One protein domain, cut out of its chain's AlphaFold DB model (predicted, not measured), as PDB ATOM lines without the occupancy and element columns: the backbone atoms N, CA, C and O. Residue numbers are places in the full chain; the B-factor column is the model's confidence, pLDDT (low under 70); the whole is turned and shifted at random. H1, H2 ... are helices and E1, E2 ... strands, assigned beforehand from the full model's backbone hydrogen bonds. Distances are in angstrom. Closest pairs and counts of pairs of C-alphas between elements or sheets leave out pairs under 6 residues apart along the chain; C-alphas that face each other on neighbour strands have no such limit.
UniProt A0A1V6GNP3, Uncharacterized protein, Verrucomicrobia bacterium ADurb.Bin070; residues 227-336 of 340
ATOM      1  N   ARG A 227     125.824 187.173 242.584       70.44
ATOM      2  CA  ARG A 227     125.638 185.938 241.794       70.44
ATOM      3  C   ARG A 227     126.085 186.130 240.339       70.44
ATOM      4  O   ARG A 227     126.672 185.242 239.724       70.44
ATOM      5  N   TYR A 228     125.872 187.335 239.808       73.56
ATOM      6  CA  TYR A 228     126.330 187.768 238.495       73.56
ATOM      7  C   TYR A 228     127.852 187.669 238.280       73.56
ATOM      8  O   TYR A 228     128.292 187.233 237.216       73.56
ATOM      9  N   TRP A 229     128.665 188.068 239.254       77.69
ATOM     10  CA  TRP A 229     130.121 188.082 239.153       77.69
ATOM     11  C   TRP A 229     130.711 186.667 239.104       77.69
ATOM     12  O   TRP A 229     131.477 186.371 238.179       77.69
ATOM     13  N   VAL A 230     130.294 185.770 240.008       80.00
ATOM     14  CA  VAL A 230     130.727 184.357 239.993       80.00
ATOM     15  C   VAL A 230     130.290 183.699 238.689       80.00
ATOM     16  O   VAL A 230     131.118 183.132 237.967       80.00
ATOM     17  N   ALA A 231     129.024 183.887 238.304       84.12
ATOM     18  CA  ALA A 231     128.497 183.378 237.046       84.12
ATOM     19  C   ALA A 231     129.305 183.875 235.838       84.12
ATOM     20  O   ALA A 231     129.614 183.107 234.927       84.12
ATOM     21  N   ARG A 232     129.694 185.156 235.812       86.06
ATOM     22  CA  ARG A 232     130.493 185.730 234.722       86.06
ATOM     23  C   ARG A 232     131.873 185.088 234.620       86.06
ATOM     24  O   ARG A 232     132.338 184.818 233.510       86.06
ATOM     25  N   ARG A 233     132.527 184.841 235.755       86.44
ATOM     26  CA  ARG A 233     133.862 184.233 235.816       86.44
ATOM     27  C   ARG A 233     133.832 182.776 235.368       86.44
ATOM     28  O   ARG A 233     134.604 182.415 234.477       86.44
ATOM     29  N   ILE A 234     132.885 181.989 235.877       90.25
ATOM     30  CA  ILE A 234     132.684 180.595 235.458       90.25
ATOM     31  C   ILE A 234     132.328 180.517 233.970       90.25
ATOM     32  O   ILE A 234     132.985 179.795 233.223       90.25
ATOM     33  N   ARG A 235     131.382 181.333 233.483       91.62
ATOM     34  CA  ARG A 235     131.039 181.396 232.048       91.62
ATOM     35  C   ARG A 235     132.246 181.709 231.176       91.62
ATOM     36  O   ARG A 235     132.434 181.060 230.150       91.62
ATOM     37  N   SER A 236     133.074 182.674 231.580       89.88
ATOM     38  CA  SER A 236     134.292 183.006 230.840       89.88
ATOM     39  C   SER A 236     135.293 181.852 230.835       89.88
ATOM     40  O   SER A 236     135.946 181.638 229.815       89.88
ATOM     41  N   ARG A 237     135.434 181.121 231.949       91.12
ATOM     42  CA  ARG A 237     136.324 179.959 232.035       91.12
ATOM     43  C   ARG A 237     135.843 178.840 231.116       91.12
ATOM     44  O   ARG A 237     136.619 178.414 230.268       91.12
ATOM     45  N   VAL A 238     134.574 178.449 231.230       93.31
ATOM     46  CA  VAL A 238     133.948 177.415 230.392       93.31
ATOM     47  C   VAL A 238     134.086 177.762 228.912       93.31
ATOM     48  O   VAL A 238     134.546 176.941 228.129       93.31
ATOM     49  N   TYR A 239     133.781 179.006 228.528       92.81
ATOM     50  CA  TYR A 239     133.936 179.458 227.144       92.81
ATOM     51  C   TYR A 239     135.370 179.294 226.626       92.81
ATOM     52  O   TYR A 239     135.569 178.760 225.539       92.81
ATOM     53  N   ASN A 240     136.372 179.738 227.392       91.44
ATOM     54  CA  ASN A 240     137.768 179.652 226.966       91.44
ATOM     55  C   ASN A 240     138.247 178.198 226.858       91.44
ATOM     56  O   ASN A 240     138.933 177.858 225.898       91.44
ATOM     57  N   VAL A 241     137.868 177.350 227.818       93.12
ATOM     58  CA  VAL A 241     138.238 175.929 227.835       93.12
ATOM     59  C   VAL A 241     137.623 175.200 226.636       93.12
ATOM     60  O   VAL A 241     138.351 174.597 225.853       93.12
ATOM     61  N   LEU A 242     136.315 175.350 226.405       93.06
ATOM     62  CA  LEU A 242     135.633 174.715 225.271       93.06
ATOM     63  C   LEU A 242     136.127 175.230 223.919       93.06
ATOM     64  O   LEU A 242     136.338 174.448 222.995       93.06
ATOM     65  N   ARG A 243     136.373 176.541 223.805       91.50
ATOM     66  CA  ARG A 243     136.934 177.135 222.587       91.50
ATOM     67  C   ARG A 243     138.294 176.530 222.245       91.50
ATOM     68  O   ARG A 243     138.541 176.251 221.076       91.50
ATOM     69  N   ASN A 244     139.160 176.345 223.239       90.06
ATOM     70  CA  ASN A 244     140.481 175.751 223.036       90.06
ATOM     71  C   ASN A 244     140.387 174.261 222.677       90.06
ATOM     72  O   ASN A 244     141.159 173.797 221.846       90.06
ATOM     73  N   ALA A 245     139.403 173.547 223.226       89.88
ATOM     74  CA  ALA A 245     139.110 172.154 222.881       89.88
ATOM     75  C   ALA A 245     138.391 171.977 221.524       89.88
ATOM     76  O   ALA A 245     138.119 170.850 221.106       89.88
ATOM     77  N   LEU A 246     138.072 173.078 220.825       92.38
ATOM     78  CA  LEU A 246     137.231 173.100 219.619       92.38
ATOM     79  C   LEU A 246     135.846 172.461 219.838       92.38
ATOM     80  O   LEU A 246     135.217 171.982 218.894       92.38
ATOM     81  N   ALA A 247     135.367 172.480 221.080       92.25
ATOM     82  CA  ALA A 247     134.089 171.928 221.490       92.25
ATOM     83  C   ALA A 247     133.001 173.008 221.529       92.25
ATOM     84  O   ALA A 247     133.262 174.201 221.718       92.25
ATOM     85  N   LYS A 248     131.750 172.577 221.364       90.06
ATOM     86  CA  LYS A 248     130.563 173.421 221.529       90.06
ATOM     87  C   LYS A 248     129.799 172.975 222.768       90.06
ATOM     88  O   LYS A 248     129.787 171.798 223.106       90.06
ATOM     89  N   LYS A 249     129.155 173.938 223.418       89.06
ATOM     90  CA  LYS A 249     128.225 173.699 224.519       89.06
ATOM     91  C   LYS A 249     126.805 173.874 224.014       89.06
ATOM     92  O   LYS A 249     126.511 174.918 223.432       89.06
ATOM     93  N   ASN A 250     125.946 172.916 224.339       88.75
ATOM     94  CA  ASN A 250     124.542 172.925 223.930       88.75
ATOM     95  C   ASN A 250     123.588 173.404 225.035       88.75
ATOM     96  O   ASN A 250     122.472 173.817 224.742       88.75
ATOM     97  N   VAL A 251     124.052 173.459 226.288       92.19
ATOM     98  CA  VAL A 251     123.228 173.843 227.447       92.19
ATOM     99  C   VAL A 251     123.688 175.127 228.130       92.19
ATOM    100  O   VAL A 251     124.732 175.705 227.813       92.19
ATOM    101  N   ARG A 252     122.914 175.644 229.089       92.06
ATOM    102  CA  ARG A 252     123.324 176.822 229.877       92.06
ATOM    103  C   ARG A 252     124.504 176.457 230.777       92.06
ATOM    104  O   ARG A 252     124.670 175.322 231.187       92.06
ATOM    105  N   THR A 253     125.371 177.425 231.079       92.94
ATOM    106  CA  THR A 253     126.555 177.135 231.915       92.94
ATOM    107  C   THR A 253     126.163 176.759 233.341       92.94
ATOM    108  O   THR A 253     126.841 175.958 233.955       92.94
ATOM    109  N   GLU A 254     125.064 177.317 233.841       91.88
ATOM    110  CA  GLU A 254     124.499 176.937 235.140       91.88
ATOM    111  C   GLU A 254     124.075 175.465 235.159       91.88
ATOM    112  O   GLU A 254     124.388 174.746 236.095       91.88
ATOM    113  N   GLU A 255     123.466 174.993 234.068       92.88
ATOM    114  CA  GLU A 255     123.084 173.589 233.912       92.88
ATOM    115  C   GLU A 255     124.307 172.665 233.811       92.88
ATOM    116  O   GLU A 255     124.318 171.613 234.437       92.88
ATOM    117  N   LEU A 256     125.372 173.077 233.105       92.06
ATOM    118  CA  LEU A 256     126.646 172.338 233.115       92.06
ATOM    119  C   LEU A 256     127.245 172.225 234.517       92.06
ATOM    120  O   LEU A 256     127.878 171.223 234.826       92.06
ATOM    121  N   CYS A 257     127.076 173.254 235.347       92.25
ATOM    122  CA  CYS A 257     127.566 173.229 236.715       92.25
ATOM    123  C   CYS A 257     126.745 172.322 237.633       92.25
ATOM    124  O   CYS A 257     127.189 172.091 238.750       92.25
ATOM    125  N   GLY A 258     125.580 171.820 237.204       92.38
ATOM    126  CA  GLY A 258     124.735 170.913 237.987       92.38
ATOM    127  C   GLY A 258     124.065 171.546 239.212       92.38
ATOM    128  O   GLY A 258     123.450 170.849 240.012       92.38
ATOM    129  N   CYS A 259     124.170 172.866 239.393       91.94
ATOM    130  CA  CYS A 259     123.520 173.586 240.487       91.94
ATOM    131  C   CYS A 259     123.280 175.062 240.134       91.94
ATOM    132  O   CYS A 259     123.810 175.589 239.154       91.94
ATOM    133  N   SER A 260     122.476 175.748 240.950       91.81
ATOM    134  CA  SER A 260     122.273 177.191 240.818       91.81
ATOM    135  C   SER A 260     123.524 177.969 241.233       91.81
ATOM    136  O   SER A 260     124.326 177.503 242.044       91.81
ATOM    137  N   TRP A 261     123.672 179.207 240.751       88.06
ATOM    138  CA  TRP A 261     124.807 180.053 241.156       88.06
ATOM    139  C   TRP A 261     124.895 180.287 242.668       88.06
ATOM    140  O   TRP A 261     125.998 180.429 243.180       88.06
ATOM    141  N   GLY A 262     123.756 180.330 243.372       87.62
ATOM    142  CA  GLY A 262     123.728 180.444 244.835       87.62
ATOM    143  C   GLY A 262     124.340 179.214 245.505       87.62
ATOM    144  O   GLY A 262     125.299 179.351 246.253       87.62
ATOM    145  N   LYS A 263     123.880 178.015 245.120       90.50
ATOM    146  CA  LYS A 263     124.437 176.751 245.623       90.50
ATOM    147  C   LYS A 263     125.920 176.591 245.297       90.50
ATOM    148  O   LYS A 263     126.670 176.074 246.112       90.50
ATOM    149  N   LEU A 264     126.362 177.044 244.120       91.75
ATOM    150  CA  LEU A 264     127.781 177.006 243.766       91.75
ATOM    151  C   LEU A 264     128.626 177.903 244.681       91.75
ATOM    152  O   LEU A 264     129.738 177.528 245.037       91.75
ATOM    153  N   ILE A 265     128.120 179.087 245.038       90.94
ATOM    154  CA  ILE A 265     128.804 180.000 245.962       90.94
ATOM    155  C   ILE A 265     128.930 179.341 247.333       90.94
ATOM    156  O   ILE A 265     130.051 179.190 247.809       90.94
ATOM    157  N   GLU A 266     127.817 178.854 247.884       91.75
ATOM    158  CA  GLU A 266     127.775 178.151 249.174       91.75
ATOM    159  C   GLU A 266     128.724 176.940 249.188       91.75
ATOM    160  O   GLU A 266     129.497 176.754 250.125       91.75
ATOM    161  N   HIS A 267     128.738 176.144 248.113       92.75
ATOM    162  CA  HIS A 267     129.622 174.985 247.980       92.75
ATOM    163  C   HIS A 267     131.112 175.356 248.009       92.75
ATOM    164  O   HIS A 267     131.926 174.626 248.577       92.75
ATOM    165  N   ILE A 268     131.489 176.470 247.376       93.62
ATOM    166  CA  ILE A 268     132.878 176.940 247.343       93.62
ATOM    167  C   ILE A 268     133.270 177.575 248.681       93.62
ATOM    168  O   ILE A 268     134.376 177.328 249.159       93.62
ATOM    169  N   GLU A 269     132.373 178.347 249.296       92.56
ATOM    170  CA  GLU A 269     132.578 178.960 250.615       92.56
ATOM    171  C   GLU A 269     132.753 177.916 251.714       92.56
ATOM    172  O   GLU A 269     133.651 178.047 252.543       92.56
ATOM    173  N   ALA A 270     131.976 176.830 251.668       93.81
ATOM    174  CA  ALA A 270     132.094 175.712 252.603       93.81
ATOM    175  C   ALA A 270     133.477 175.031 252.574       93.81
ATOM    176  O   ALA A 270     133.846 174.335 253.515       93.81
ATOM    177  N   GLN A 271     134.256 175.234 251.507       93.69
ATOM    178  CA  GLN A 271     135.600 174.679 251.329       93.69
ATOM    179  C   GLN A 271     136.719 175.700 251.603       93.69
ATOM    180  O   GLN A 271     137.893 175.416 251.342       93.69
ATOM    181  N   PHE A 272     136.397 176.911 252.070       92.06
ATOM    182  CA  PHE A 272     137.405 177.936 252.327       92.06
ATOM    183  C   PHE A 272     138.352 177.550 253.462       92.06
ATOM    184  O   PHE A 272     137.954 177.198 254.567       92.06
ATOM    185  N   TYR A 273     139.646 177.702 253.188       87.56
ATOM    186  CA  TYR A 273     140.674 177.683 254.219       87.56
ATOM    187  C   TYR A 273     140.752 179.040 254.921       87.56
ATOM    188  O   TYR A 273     140.315 180.066 254.389       87.56
ATOM    189  N   ALA A 274     141.403 179.069 256.086       85.12
ATOM    190  CA  ALA A 274     141.685 180.308 256.798       85.12
ATOM    191  C   ALA A 274     142.281 181.371 255.853       85.12
ATOM    192  O   ALA A 274     143.223 181.103 255.102       85.12
ATOM    193  N   ARG A 275     141.742 182.595 255.922       85.88
ATOM    194  CA  ARG A 275     142.122 183.761 255.097       85.88
ATOM    195  C   ARG A 275     141.706 183.698 253.621       85.88
ATOM    196  O   ARG A 275     142.097 184.586 252.858       85.88
ATOM    197  N   MET A 276     140.924 182.710 253.191       84.94
ATOM    198  CA  MET A 276     140.228 182.786 251.906       84.94
ATOM    199  C   MET A 276     138.974 183.645 252.053       84.94
ATOM    200  O   MET A 276     138.184 183.462 252.970       84.94
ATOM    201  N   SER A 277     138.802 184.601 251.146       86.00
ATOM    202  CA  SER A 277     137.559 185.354 251.021       86.00
ATOM    203  C   SER A 277     137.339 185.725 249.565       86.00
ATOM    204  O   SER A 277     138.280 185.808 248.769       86.00
ATOM    205  N   TRP A 278     136.105 186.009 249.177       83.88
ATOM    206  CA  TRP A 278     135.850 186.457 247.810       83.88
ATOM    207  C   TRP A 278     136.536 187.780 247.459       83.88
ATOM    208  O   TRP A 278     136.877 188.002 246.299       83.88
ATOM    209  N   GLN A 279     136.837 188.617 248.456       79.94
ATOM    210  CA  GLN A 279     137.585 189.866 248.278       79.94
ATOM    211  C   GLN A 279     139.002 189.624 247.734       79.94
ATOM    212  O   GLN A 279     139.544 190.470 247.019       79.94
ATOM    213  N   ASN A 280     139.609 188.473 248.050       80.81
ATOM    214  CA  ASN A 280     140.951 188.112 247.592       80.81
ATOM    215  C   ASN A 280     140.971 187.028 246.495       80.81
ATOM    216  O   ASN A 280     142.054 186.610 246.064       80.81
ATOM    217  N   TYR A 281     139.806 186.645 245.962       84.44
ATOM    218  CA  TYR A 281     139.698 185.789 244.780       84.44
ATOM    219  C   TYR A 281     140.405 186.400 243.562       84.44
ATOM    220  O   TYR A 281     140.408 187.610 243.332       84.44
ATOM    221  N   GLY A 282     141.030 185.555 242.744       80.69
ATOM    222  CA  GLY A 282     141.781 185.969 241.558       80.69
ATOM    223  C   GLY A 282     143.213 186.403 241.877       80.69
ATOM    224  O   GLY A 282     144.108 186.160 241.066       80.69
ATOM    225  N   ARG A 283     143.439 186.989 243.062       81.94
ATOM    226  CA  ARG A 283     144.764 187.400 243.551       81.94
ATOM    227  C   ARG A 283     145.415 186.318 244.413       81.94
ATOM    228  O   ARG A 283     146.510 185.863 244.089       81.94
ATOM    229  N   ALA A 284     144.742 185.906 245.485       83.50
ATOM    230  CA  ALA A 284     145.273 184.969 246.469       83.50
ATOM    231  C   ALA A 284     144.899 183.517 246.142       83.50
ATOM    232  O   ALA A 284     145.760 182.638 246.186       83.50
ATOM    233  N   TRP A 285     143.654 183.265 245.734       90.19
ATOM    234  CA  TRP A 285     143.147 181.933 245.385       90.19
ATOM    235  C   TRP A 285     142.293 181.958 244.112       90.19
ATOM    236  O   TRP A 285     141.828 183.016 243.680       90.19
ATOM    237  N   HIS A 286     142.125 180.795 243.487       90.94
ATOM    238  CA  HIS A 286     141.359 180.567 242.258       90.94
ATOM    239  C   HIS A 286     140.390 179.395 242.451       90.94
ATOM    240  O   HIS A 286     140.598 178.563 243.326       90.94
ATOM    241  N   ILE A 287     139.363 179.311 241.600       92.75
ATOM    242  CA  ILE A 287     138.535 178.102 241.491       92.75
ATOM    243  C   ILE A 287     139.308 177.098 240.625       92.75
ATOM    244  O   ILE A 287     139.541 177.350 239.438       92.75
ATOM    245  N   ASP A 288     139.749 176.011 241.245       92.75
ATOM    246  CA  ASP A 288     140.436 174.878 240.622       92.75
ATOM    247  C   ASP A 288     139.422 173.800 240.230       92.75
ATOM    248  O   ASP A 288     138.377 173.665 240.866       92.75
ATOM    249  N   HIS A 289     139.747 173.042 239.185       91.69
ATOM    250  CA  HIS A 289     139.038 171.801 238.883       91.69
ATOM    251  C   HIS A 289     139.799 170.674 239.568       91.69
ATOM    252  O   HIS A 289     141.002 170.537 239.330       91.69
ATOM    253  N   ILE A 290     139.140 169.890 240.421       90.62
ATOM    254  CA  ILE A 290     139.782 168.795 241.147       90.62
ATOM    255  C   ILE A 290     140.416 167.858 240.117       90.62
ATOM    256  O   ILE A 290     141.647 167.830 240.015       90.62
ATOM    257  N   MET A 291     139.595 167.234 239.274       90.38
ATOM    258  CA  MET A 291     140.026 166.628 238.020       90.38
ATOM    259  C   MET A 291     140.250 167.727 236.971       90.38
ATOM    260  O   MET A 291     139.304 168.444 236.631       90.38
ATOM    261  N   PRO A 292     141.481 167.909 236.459       91.88
ATOM    262  CA  PRO A 292     141.795 168.931 235.466       91.88
ATOM    263  C   PRO A 292     140.938 168.803 234.203       91.88
ATOM    264  O   PRO A 292     140.675 167.694 233.746       91.88
ATOM    265  N   CYS A 293     140.579 169.931 233.576       91.88
ATOM    266  CA  CYS A 293     139.817 169.923 232.318       91.88
ATOM    267  C   CYS A 293     140.483 169.078 231.220       91.88
ATOM    268  O   CYS A 293     139.788 168.480 230.412       91.88
ATOM    269  N   ASP A 294     141.817 169.025 231.213       90.88
ATOM    270  CA  ASP A 294     142.618 168.310 230.213       90.88
ATOM    271  C   ASP A 294     142.490 166.779 230.322       90.88
ATOM    272  O   ASP A 294     142.924 166.068 229.422       90.88
ATOM    273  N   SER A 295     141.897 166.268 231.407       89.50
ATOM    274  CA  SER A 295     141.615 164.837 231.585       89.50
ATOM    275  C   SER A 295     140.296 164.379 230.951       89.50
ATOM    276  O   SER A 295     140.046 163.180 230.886       89.50
ATOM    277  N   PHE A 296     139.469 165.315 230.473       89.94
ATOM    278  CA  PHE A 296     138.163 165.035 229.879       89.94
ATOM    279  C   PHE A 296     138.191 165.246 228.363       89.94
ATOM    280  O   PHE A 296     138.754 166.229 227.870       89.94
ATOM    281  N   ASP A 297     137.491 164.392 227.615       92.50
ATOM    282  CA  ASP A 297     137.118 164.702 226.239       92.50
ATOM    283  C   ASP A 297     135.939 165.675 226.233       92.50
ATOM    284  O   ASP A 297     134.766 165.312 226.269       92.50
ATOM    285  N   LEU A 298     136.262 166.960 226.151       93.25
ATOM    286  CA  LEU A 298     135.271 168.028 226.159       93.25
ATOM    287  C   LEU A 298     134.408 168.087 224.891       93.25
ATOM    288  O   LEU A 298     133.532 168.946 224.811       93.25
ATOM    289  N   ARG A 299     134.633 167.236 223.885       91.69
ATOM    290  CA  ARG A 299     133.709 167.105 222.744       91.69
ATOM    291  C   ARG A 299     132.476 166.285 223.107       91.69
ATOM    292  O   ARG A 299     131.438 166.483 222.481       91.69
ATOM    293  N   ASP A 300     132.587 165.436 224.122       90.44
ATOM    294  CA  ASP A 300     131.480 164.694 224.704       90.44
ATOM    295  C   ASP A 300     130.744 165.562 225.737       90.44
ATOM    296  O   ASP A 300     131.316 166.064 226.706       90.44
ATOM    297  N   GLU A 301     129.442 165.748 225.532       90.94
ATOM    298  CA  GLU A 301     128.589 166.538 226.419       90.94
ATOM    299  C   GLU A 301     128.508 165.970 227.838       90.94
ATOM    300  O   GLU A 301     128.427 166.742 228.798       90.94
ATOM    301  N   ARG A 302     128.560 164.640 227.995       90.38
ATOM    302  CA  ARG A 302     128.530 163.996 229.317       90.38
ATOM    303  C   ARG A 302     129.788 164.344 230.104       90.38
ATOM    304  O   ARG A 302     129.707 164.764 231.257       90.38
ATOM    305  N   GLN A 303     130.940 164.293 229.445       91.44
ATOM    306  CA  GLN A 303     132.214 164.686 230.041       91.44
ATOM    307  C   GLN A 303     132.321 166.198 230.268       91.44
ATOM    308  O   GLN A 303     132.934 166.619 231.247       91.44
ATOM    309  N   GLN A 304     131.675 167.040 229.448       93.06
ATOM    310  CA  GLN A 304     131.540 168.468 229.772       93.06
ATOM    311  C   GLN A 304     130.778 168.676 231.086       93.06
ATOM    312  O   GLN A 304     131.216 169.478 231.913       93.06
ATOM    313  N   ARG A 305     129.653 167.971 231.286       92.38
ATOM    314  CA  ARG A 305     128.876 168.051 232.533       92.38
ATOM    315  C   ARG A 305     129.735 167.626 233.718       92.38
ATOM    316  O   ARG A 305     129.866 168.408 234.648       92.38
ATOM    317  N   GLN A 306     130.413 166.482 233.641       91.50
ATOM    318  CA  GLN A 306     131.317 166.013 234.701       91.50
ATOM    319  C   GLN A 306     132.462 166.997 234.985       91.50
ATOM    320  O   GLN A 306     132.725 167.330 236.139       91.50
ATOM    321  N   CYS A 307     133.114 167.512 233.939       92.25
ATOM    322  CA  CYS A 307     134.229 168.444 234.076       92.25
ATOM    323  C   CYS A 307     133.811 169.725 234.807       92.25
ATOM    324  O   CYS A 307     134.550 170.206 235.665       92.25
ATOM    325  N   PHE A 308     132.661 170.306 234.458       94.06
ATOM    326  CA  PHE A 308     132.227 171.602 234.991       94.06
ATOM    327  C   PHE A 308     131.249 171.505 236.166       94.06
ATOM    328  O   PHE A 308     130.852 172.555 236.682       94.06
ATOM    329  N   HIS A 309     130.888 170.291 236.591       94.19
ATOM    330  CA  HIS A 309     130.003 170.043 237.721       94.19
ATOM    331  C   HIS A 309     130.561 170.655 239.008       94.19
ATOM    332  O   HIS A 309     131.769 170.624 239.246       94.19
ATOM    333  N   TYR A 310     129.687 171.189 239.863       92.75
ATOM    334  CA  TYR A 310     130.096 171.892 241.080       92.75
ATOM    335  C   TYR A 310     130.961 171.039 242.008       92.75
ATOM    336  O   TYR A 310     131.907 171.563 242.580       92.75
ATOM    337  N   THR A 311     130.717 169.728 242.081       91.81
ATOM    338  CA  THR A 311     131.515 168.795 242.896       91.81
ATOM    339  C   THR A 311     132.943 168.592 242.382       91.81
ATOM    340  O   THR A 311     133.799 168.147 243.140       91.81
ATOM    341  N   ASN A 312     133.230 168.937 241.121       92.81
ATOM    342  CA  ASN A 312     134.589 168.966 240.583       92.81
ATOM    343  C   ASN A 312     135.271 170.334 240.788       92.81
ATOM    344  O   ASN A 312     136.414 170.519 240.373       92.81
ATOM    345  N   LEU A 313     134.607 171.316 241.404       92.88
ATOM    346  CA  LEU A 313     135.151 172.654 241.627       92.88
ATOM    347  C   LEU A 313     135.533 172.844 243.095       92.88
ATOM    348  O   LEU A 313     134.764 172.536 243.999       92.88
ATOM    349  N   ARG A 314     136.711 173.424 243.335       91.94
ATOM    350  CA  ARG A 314     137.168 173.762 244.690       91.94
ATOM    351  C   ARG A 314     137.917 175.090 244.738       91.94
ATOM    352  O   ARG A 314     138.548 175.476 243.747       91.94
ATOM    353  N   PRO A 315     137.935 175.786 245.881       94.56
ATOM    354  CA  PRO A 315     138.883 176.864 246.104       94.56
ATOM    355  C   PRO A 315     140.301 176.297 246.268       94.56
ATOM    356  O   PRO A 315     140.541 175.334 246.995       94.56
ATOM    357  N   MET A 316     141.278 176.904 245.597       93.88
ATOM    358  CA  MET A 316     142.688 176.544 245.750       93.88
ATOM    359  C   MET A 316     143.569 177.787 245.705       93.88
ATOM    360  O   MET A 316     143.396 178.662 244.854       93.88
ATOM    361  N   TRP A 317     144.565 177.866 246.593       91.25
ATOM    362  CA  TRP A 317     145.542 178.956 246.580       91.25
ATOM    363  C   TRP A 317     146.202 179.083 245.207       91.25
ATOM    364  O   TRP A 317     146.669 178.101 244.634       91.25
ATOM    365  N   ALA A 318     146.306 180.307 244.692       89.69
ATOM    366  CA  ALA A 318     146.712 180.563 243.315       89.69
ATOM    367  C   ALA A 318     148.126 180.034 243.019       89.69
ATOM    368  O   ALA A 318     148.394 179.550 241.922       89.69
ATOM    369  N   LYS A 319     149.034 180.080 244.006       89.38
ATOM    370  CA  LYS A 319     150.382 179.494 243.897       89.38
ATOM    371  C   LYS A 319     150.332 177.967 243.781       89.38
ATOM    372  O   LYS A 319     151.045 177.406 242.955       89.38
ATOM    373  N   ALA A 320     149.489 177.315 244.578       87.81
ATOM    374  CA  ALA A 320     149.338 175.865 244.571       87.81
ATOM    375  C   ALA A 320     148.648 175.384 243.285       87.81
ATOM    376  O   ALA A 320     149.143 174.464 242.642       87.81
ATOM    377  N   ASN A 321     147.595 176.081 242.845       89.19
ATOM    378  CA  ASN A 321     146.912 175.811 241.580       89.19
ATOM    379  C   ASN A 321     147.871 175.915 240.379       89.19
ATOM    380  O   ASN A 321     147.967 175.007 239.560       89.19
ATOM    381  N   ARG A 322     148.684 176.980 240.320       87.19
ATOM    382  CA  ARG A 322     149.721 177.119 239.281       87.19
ATOM    383  C   ARG A 322     150.778 176.019 239.325       87.19
ATOM    384  O   ARG A 322     151.324 175.697 238.283       87.19
ATOM    385  N   LYS A 323     151.096 175.471 240.502       89.25
ATOM    386  CA  LYS A 323     152.042 174.352 240.633       89.25
ATOM    387  C   LYS A 323     151.409 173.022 240.206       89.25
ATOM    388  O   LYS A 323     152.111 172.192 239.646       89.25
ATOM    389  N   LYS A 324     150.103 172.837 240.444       84.31
ATOM    390  CA  LYS A 324     149.341 171.635 240.069       84.31
ATOM    391  C   LYS A 324     149.259 171.440 238.551       84.31
ATOM    392  O   LYS A 324     149.355 170.303 238.094       84.31
ATOM    393  N   TRP A 325     149.121 172.519 237.773       86.56
ATOM    394  CA  TRP A 325     148.907 172.446 236.318       86.56
ATOM    395  C   TRP A 325     147.746 171.489 235.972       86.56
ATOM    396  O   TRP A 325     146.662 171.619 236.537       86.56
ATOM    397  N   ALA A 326     147.972 170.534 235.069       85.94
ATOM    398  CA  ALA A 326     147.026 169.501 234.662       85.94
ATOM    399  C   ALA A 326     147.306 168.145 235.338       85.94
ATOM    400  O   ALA A 326     146.880 167.105 234.850       85.94
ATOM    401  N   THR A 327     148.041 168.140 236.454       86.81
ATOM    402  CA  THR A 327     148.399 166.894 237.141       86.81
ATOM    403  C   THR A 327     147.172 166.309 237.833       86.81
ATOM    404  O   THR A 327     146.563 166.971 238.679       86.81
ATOM    405  N   VAL A 328     146.842 165.065 237.484       83.62
ATOM    406  CA  VAL A 328     145.871 164.241 238.208       83.62
ATOM    407  C   VAL A 328     146.604 163.554 239.354       83.62
ATOM    408  O   VAL A 328     147.617 162.893 239.142       83.62
ATOM    409  N   THR A 329     146.120 163.728 240.577       80.56
ATOM    410  CA  THR A 329     146.640 163.010 241.748       80.56
ATOM    411  C   THR A 329     145.787 161.774 242.012       80.56
ATOM    412  O   THR A 329     144.573 161.855 241.851       80.56
ATOM    413  N   ASP A 330     146.384 160.687 242.501       67.06
ATOM    414  CA  ASP A 330     145.696 159.409 242.760       67.06
ATOM    415  C   ASP A 330     144.341 159.524 243.510       67.06
ATOM    416  O   ASP A 330     143.347 158.963 243.041       67.06
ATOM    417  N   PRO A 331     144.205 160.361 244.563       71.81
ATOM    418  CA  PRO A 331     142.921 160.556 245.247       71.81
ATOM    419  C   PRO A 331     141.786 161.095 244.362       71.81
ATOM    420  O   PRO A 331     140.617 160.969 244.718       71.81
ATOM    421  N   GLN A 332     142.105 161.720 243.228       73.50
ATOM    422  CA  GLN A 332     141.132 162.382 242.358       73.50
ATOM    423  C   GLN A 332     140.461 161.419 241.379       73.50
ATOM    424  O   GLN A 332     139.334 161.684 240.978       73.50
ATOM    425  N   PHE A 333     141.073 160.273 241.060       69.00
ATOM    426  CA  PHE A 333     140.423 159.247 240.232       69.00
ATOM    427  C   PHE A 333     139.156 158.686 240.889       69.00
ATOM    428  O   PHE A 333     138.220 158.294 240.203       69.00
ATOM    429  N   ARG A 334     139.083 158.716 242.226       65.88
ATOM    430  CA  ARG A 334     137.890 158.309 242.985       65.88
ATOM    431  C   ARG A 334     136.732 159.307 242.874       65.88
ATOM    432  O   ARG A 334     135.613 158.972 243.233       65.88
ATOM    433  N   LEU A 335     137.006 160.520 242.391       64.62
ATOM    434  CA  LEU A 335     136.023 161.580 242.152       64.62
ATOM    435  C   LEU A 335     135.522 161.594 240.704       64.62
ATOM    436  O   LEU A 335     134.878 162.565 240.306       64.62
ATOM    437  N   LEU A 336     135.812 160.559 239.906       62.38
ATOM    438  CA  LEU A 336     135.143 160.356 238.625       62.38
ATOM    439  C   LEU A 336     133.645 160.201 238.899       62.38
ATOM    440  O   LEU A 336     133.173 159.145 239.311       62.38
TER     441      LEU A 336
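This is residues 227 to 336 of the 340 residues of an uncharacterized protein of Verrucomicrobia bacterium ADurb.Bin070 (UniProt A0A1V6GNP3). What does the model look like? A short two-stranded ribbon, E1 and E2, lies near the middle, with H3 packing on E2 at one side and H5 packing on E1 at the other. The longest helix, H1, makes a corner with H3 near their first residues, while H2 and H4 lie to one end of the ribbon and H6 far from it. What are its make-up and size? The printed part has 110 residues, mostly helix by class, in the order H1 H2 H3 E1 H4 E2 H5 H6, and the sheet E1 - E2 is antiparallel. It is compact, with a radius of gyration of the C-alphas of 13.4 A and spans of 37 by 33 by 23 A.

What does the first helix meet? H1, residues 227 to 244, touches H3, residues 261 to 269, with residues 227 to 231 alone, about perpendicular at 89 degrees; the closest C-alphas, of Arg 227 and Trp 261, are 6.0 A apart. H1 also touches H2, residues 253 to 256, with residues 231 to 238 alone; the closest C-alphas, of Arg 235 and Thr 253, are 6.2 A apart. H2 and H4, residues 301 to 308, only just touch, with 3 pairs of C-alphas within 8 A, the closest those of Leu 256 and Arg 305 at 4.9 A. How do the strands pair? E1, residues 285 to 289, and E2, residues 313 to 317, are antiparallel at 143 degrees, with N 286 and O 316 at 2.8 A and N 314 and O 288 at 3.0 A, within hydrogen-bond range. The closest C-alphas of H3 and E2, of Ile 268 and Arg 314, are 6.0 A apart; those of E1 and H5, residues 318 to 324, are of Trp 285 and Ala 318, 4.3 A apart. What of H6 and the helix backbones? H6, residues 330 to 333, touches no helix, and H5 and H6 are apart. Every O i to N i+4 pair is within hydrogen-bond range in H1, H3, H4 and H5; H2 and H6 are too short for such a pair.

Where does the first element begin? C-alpha 227 of H1 is at (125.638, 185.938, 241.794), and H1 is 26.0 A long. How long are the others? H3 measures 12.3 A, E1 12.7 A, H4 10.6 A, E2 13.1 A and H5 9.9 A, while H2 and H6 have 4 residues each. Where does the last end? C-alpha 333 of H6 is at (140.423, 159.247, 240.232).

How far does it reach? The two C-alphas farthest apart, of Leu 246 and Ala 274, are 38.1 A apart. Which links are long? Those from H3 to E1, with 15 residues, and from E1 to H4, with 11; the printed part has no cut. Where is confidence low? The mean pLDDT of the printed part is 88.0; residue 330 and residues 333 to 336 are under 70.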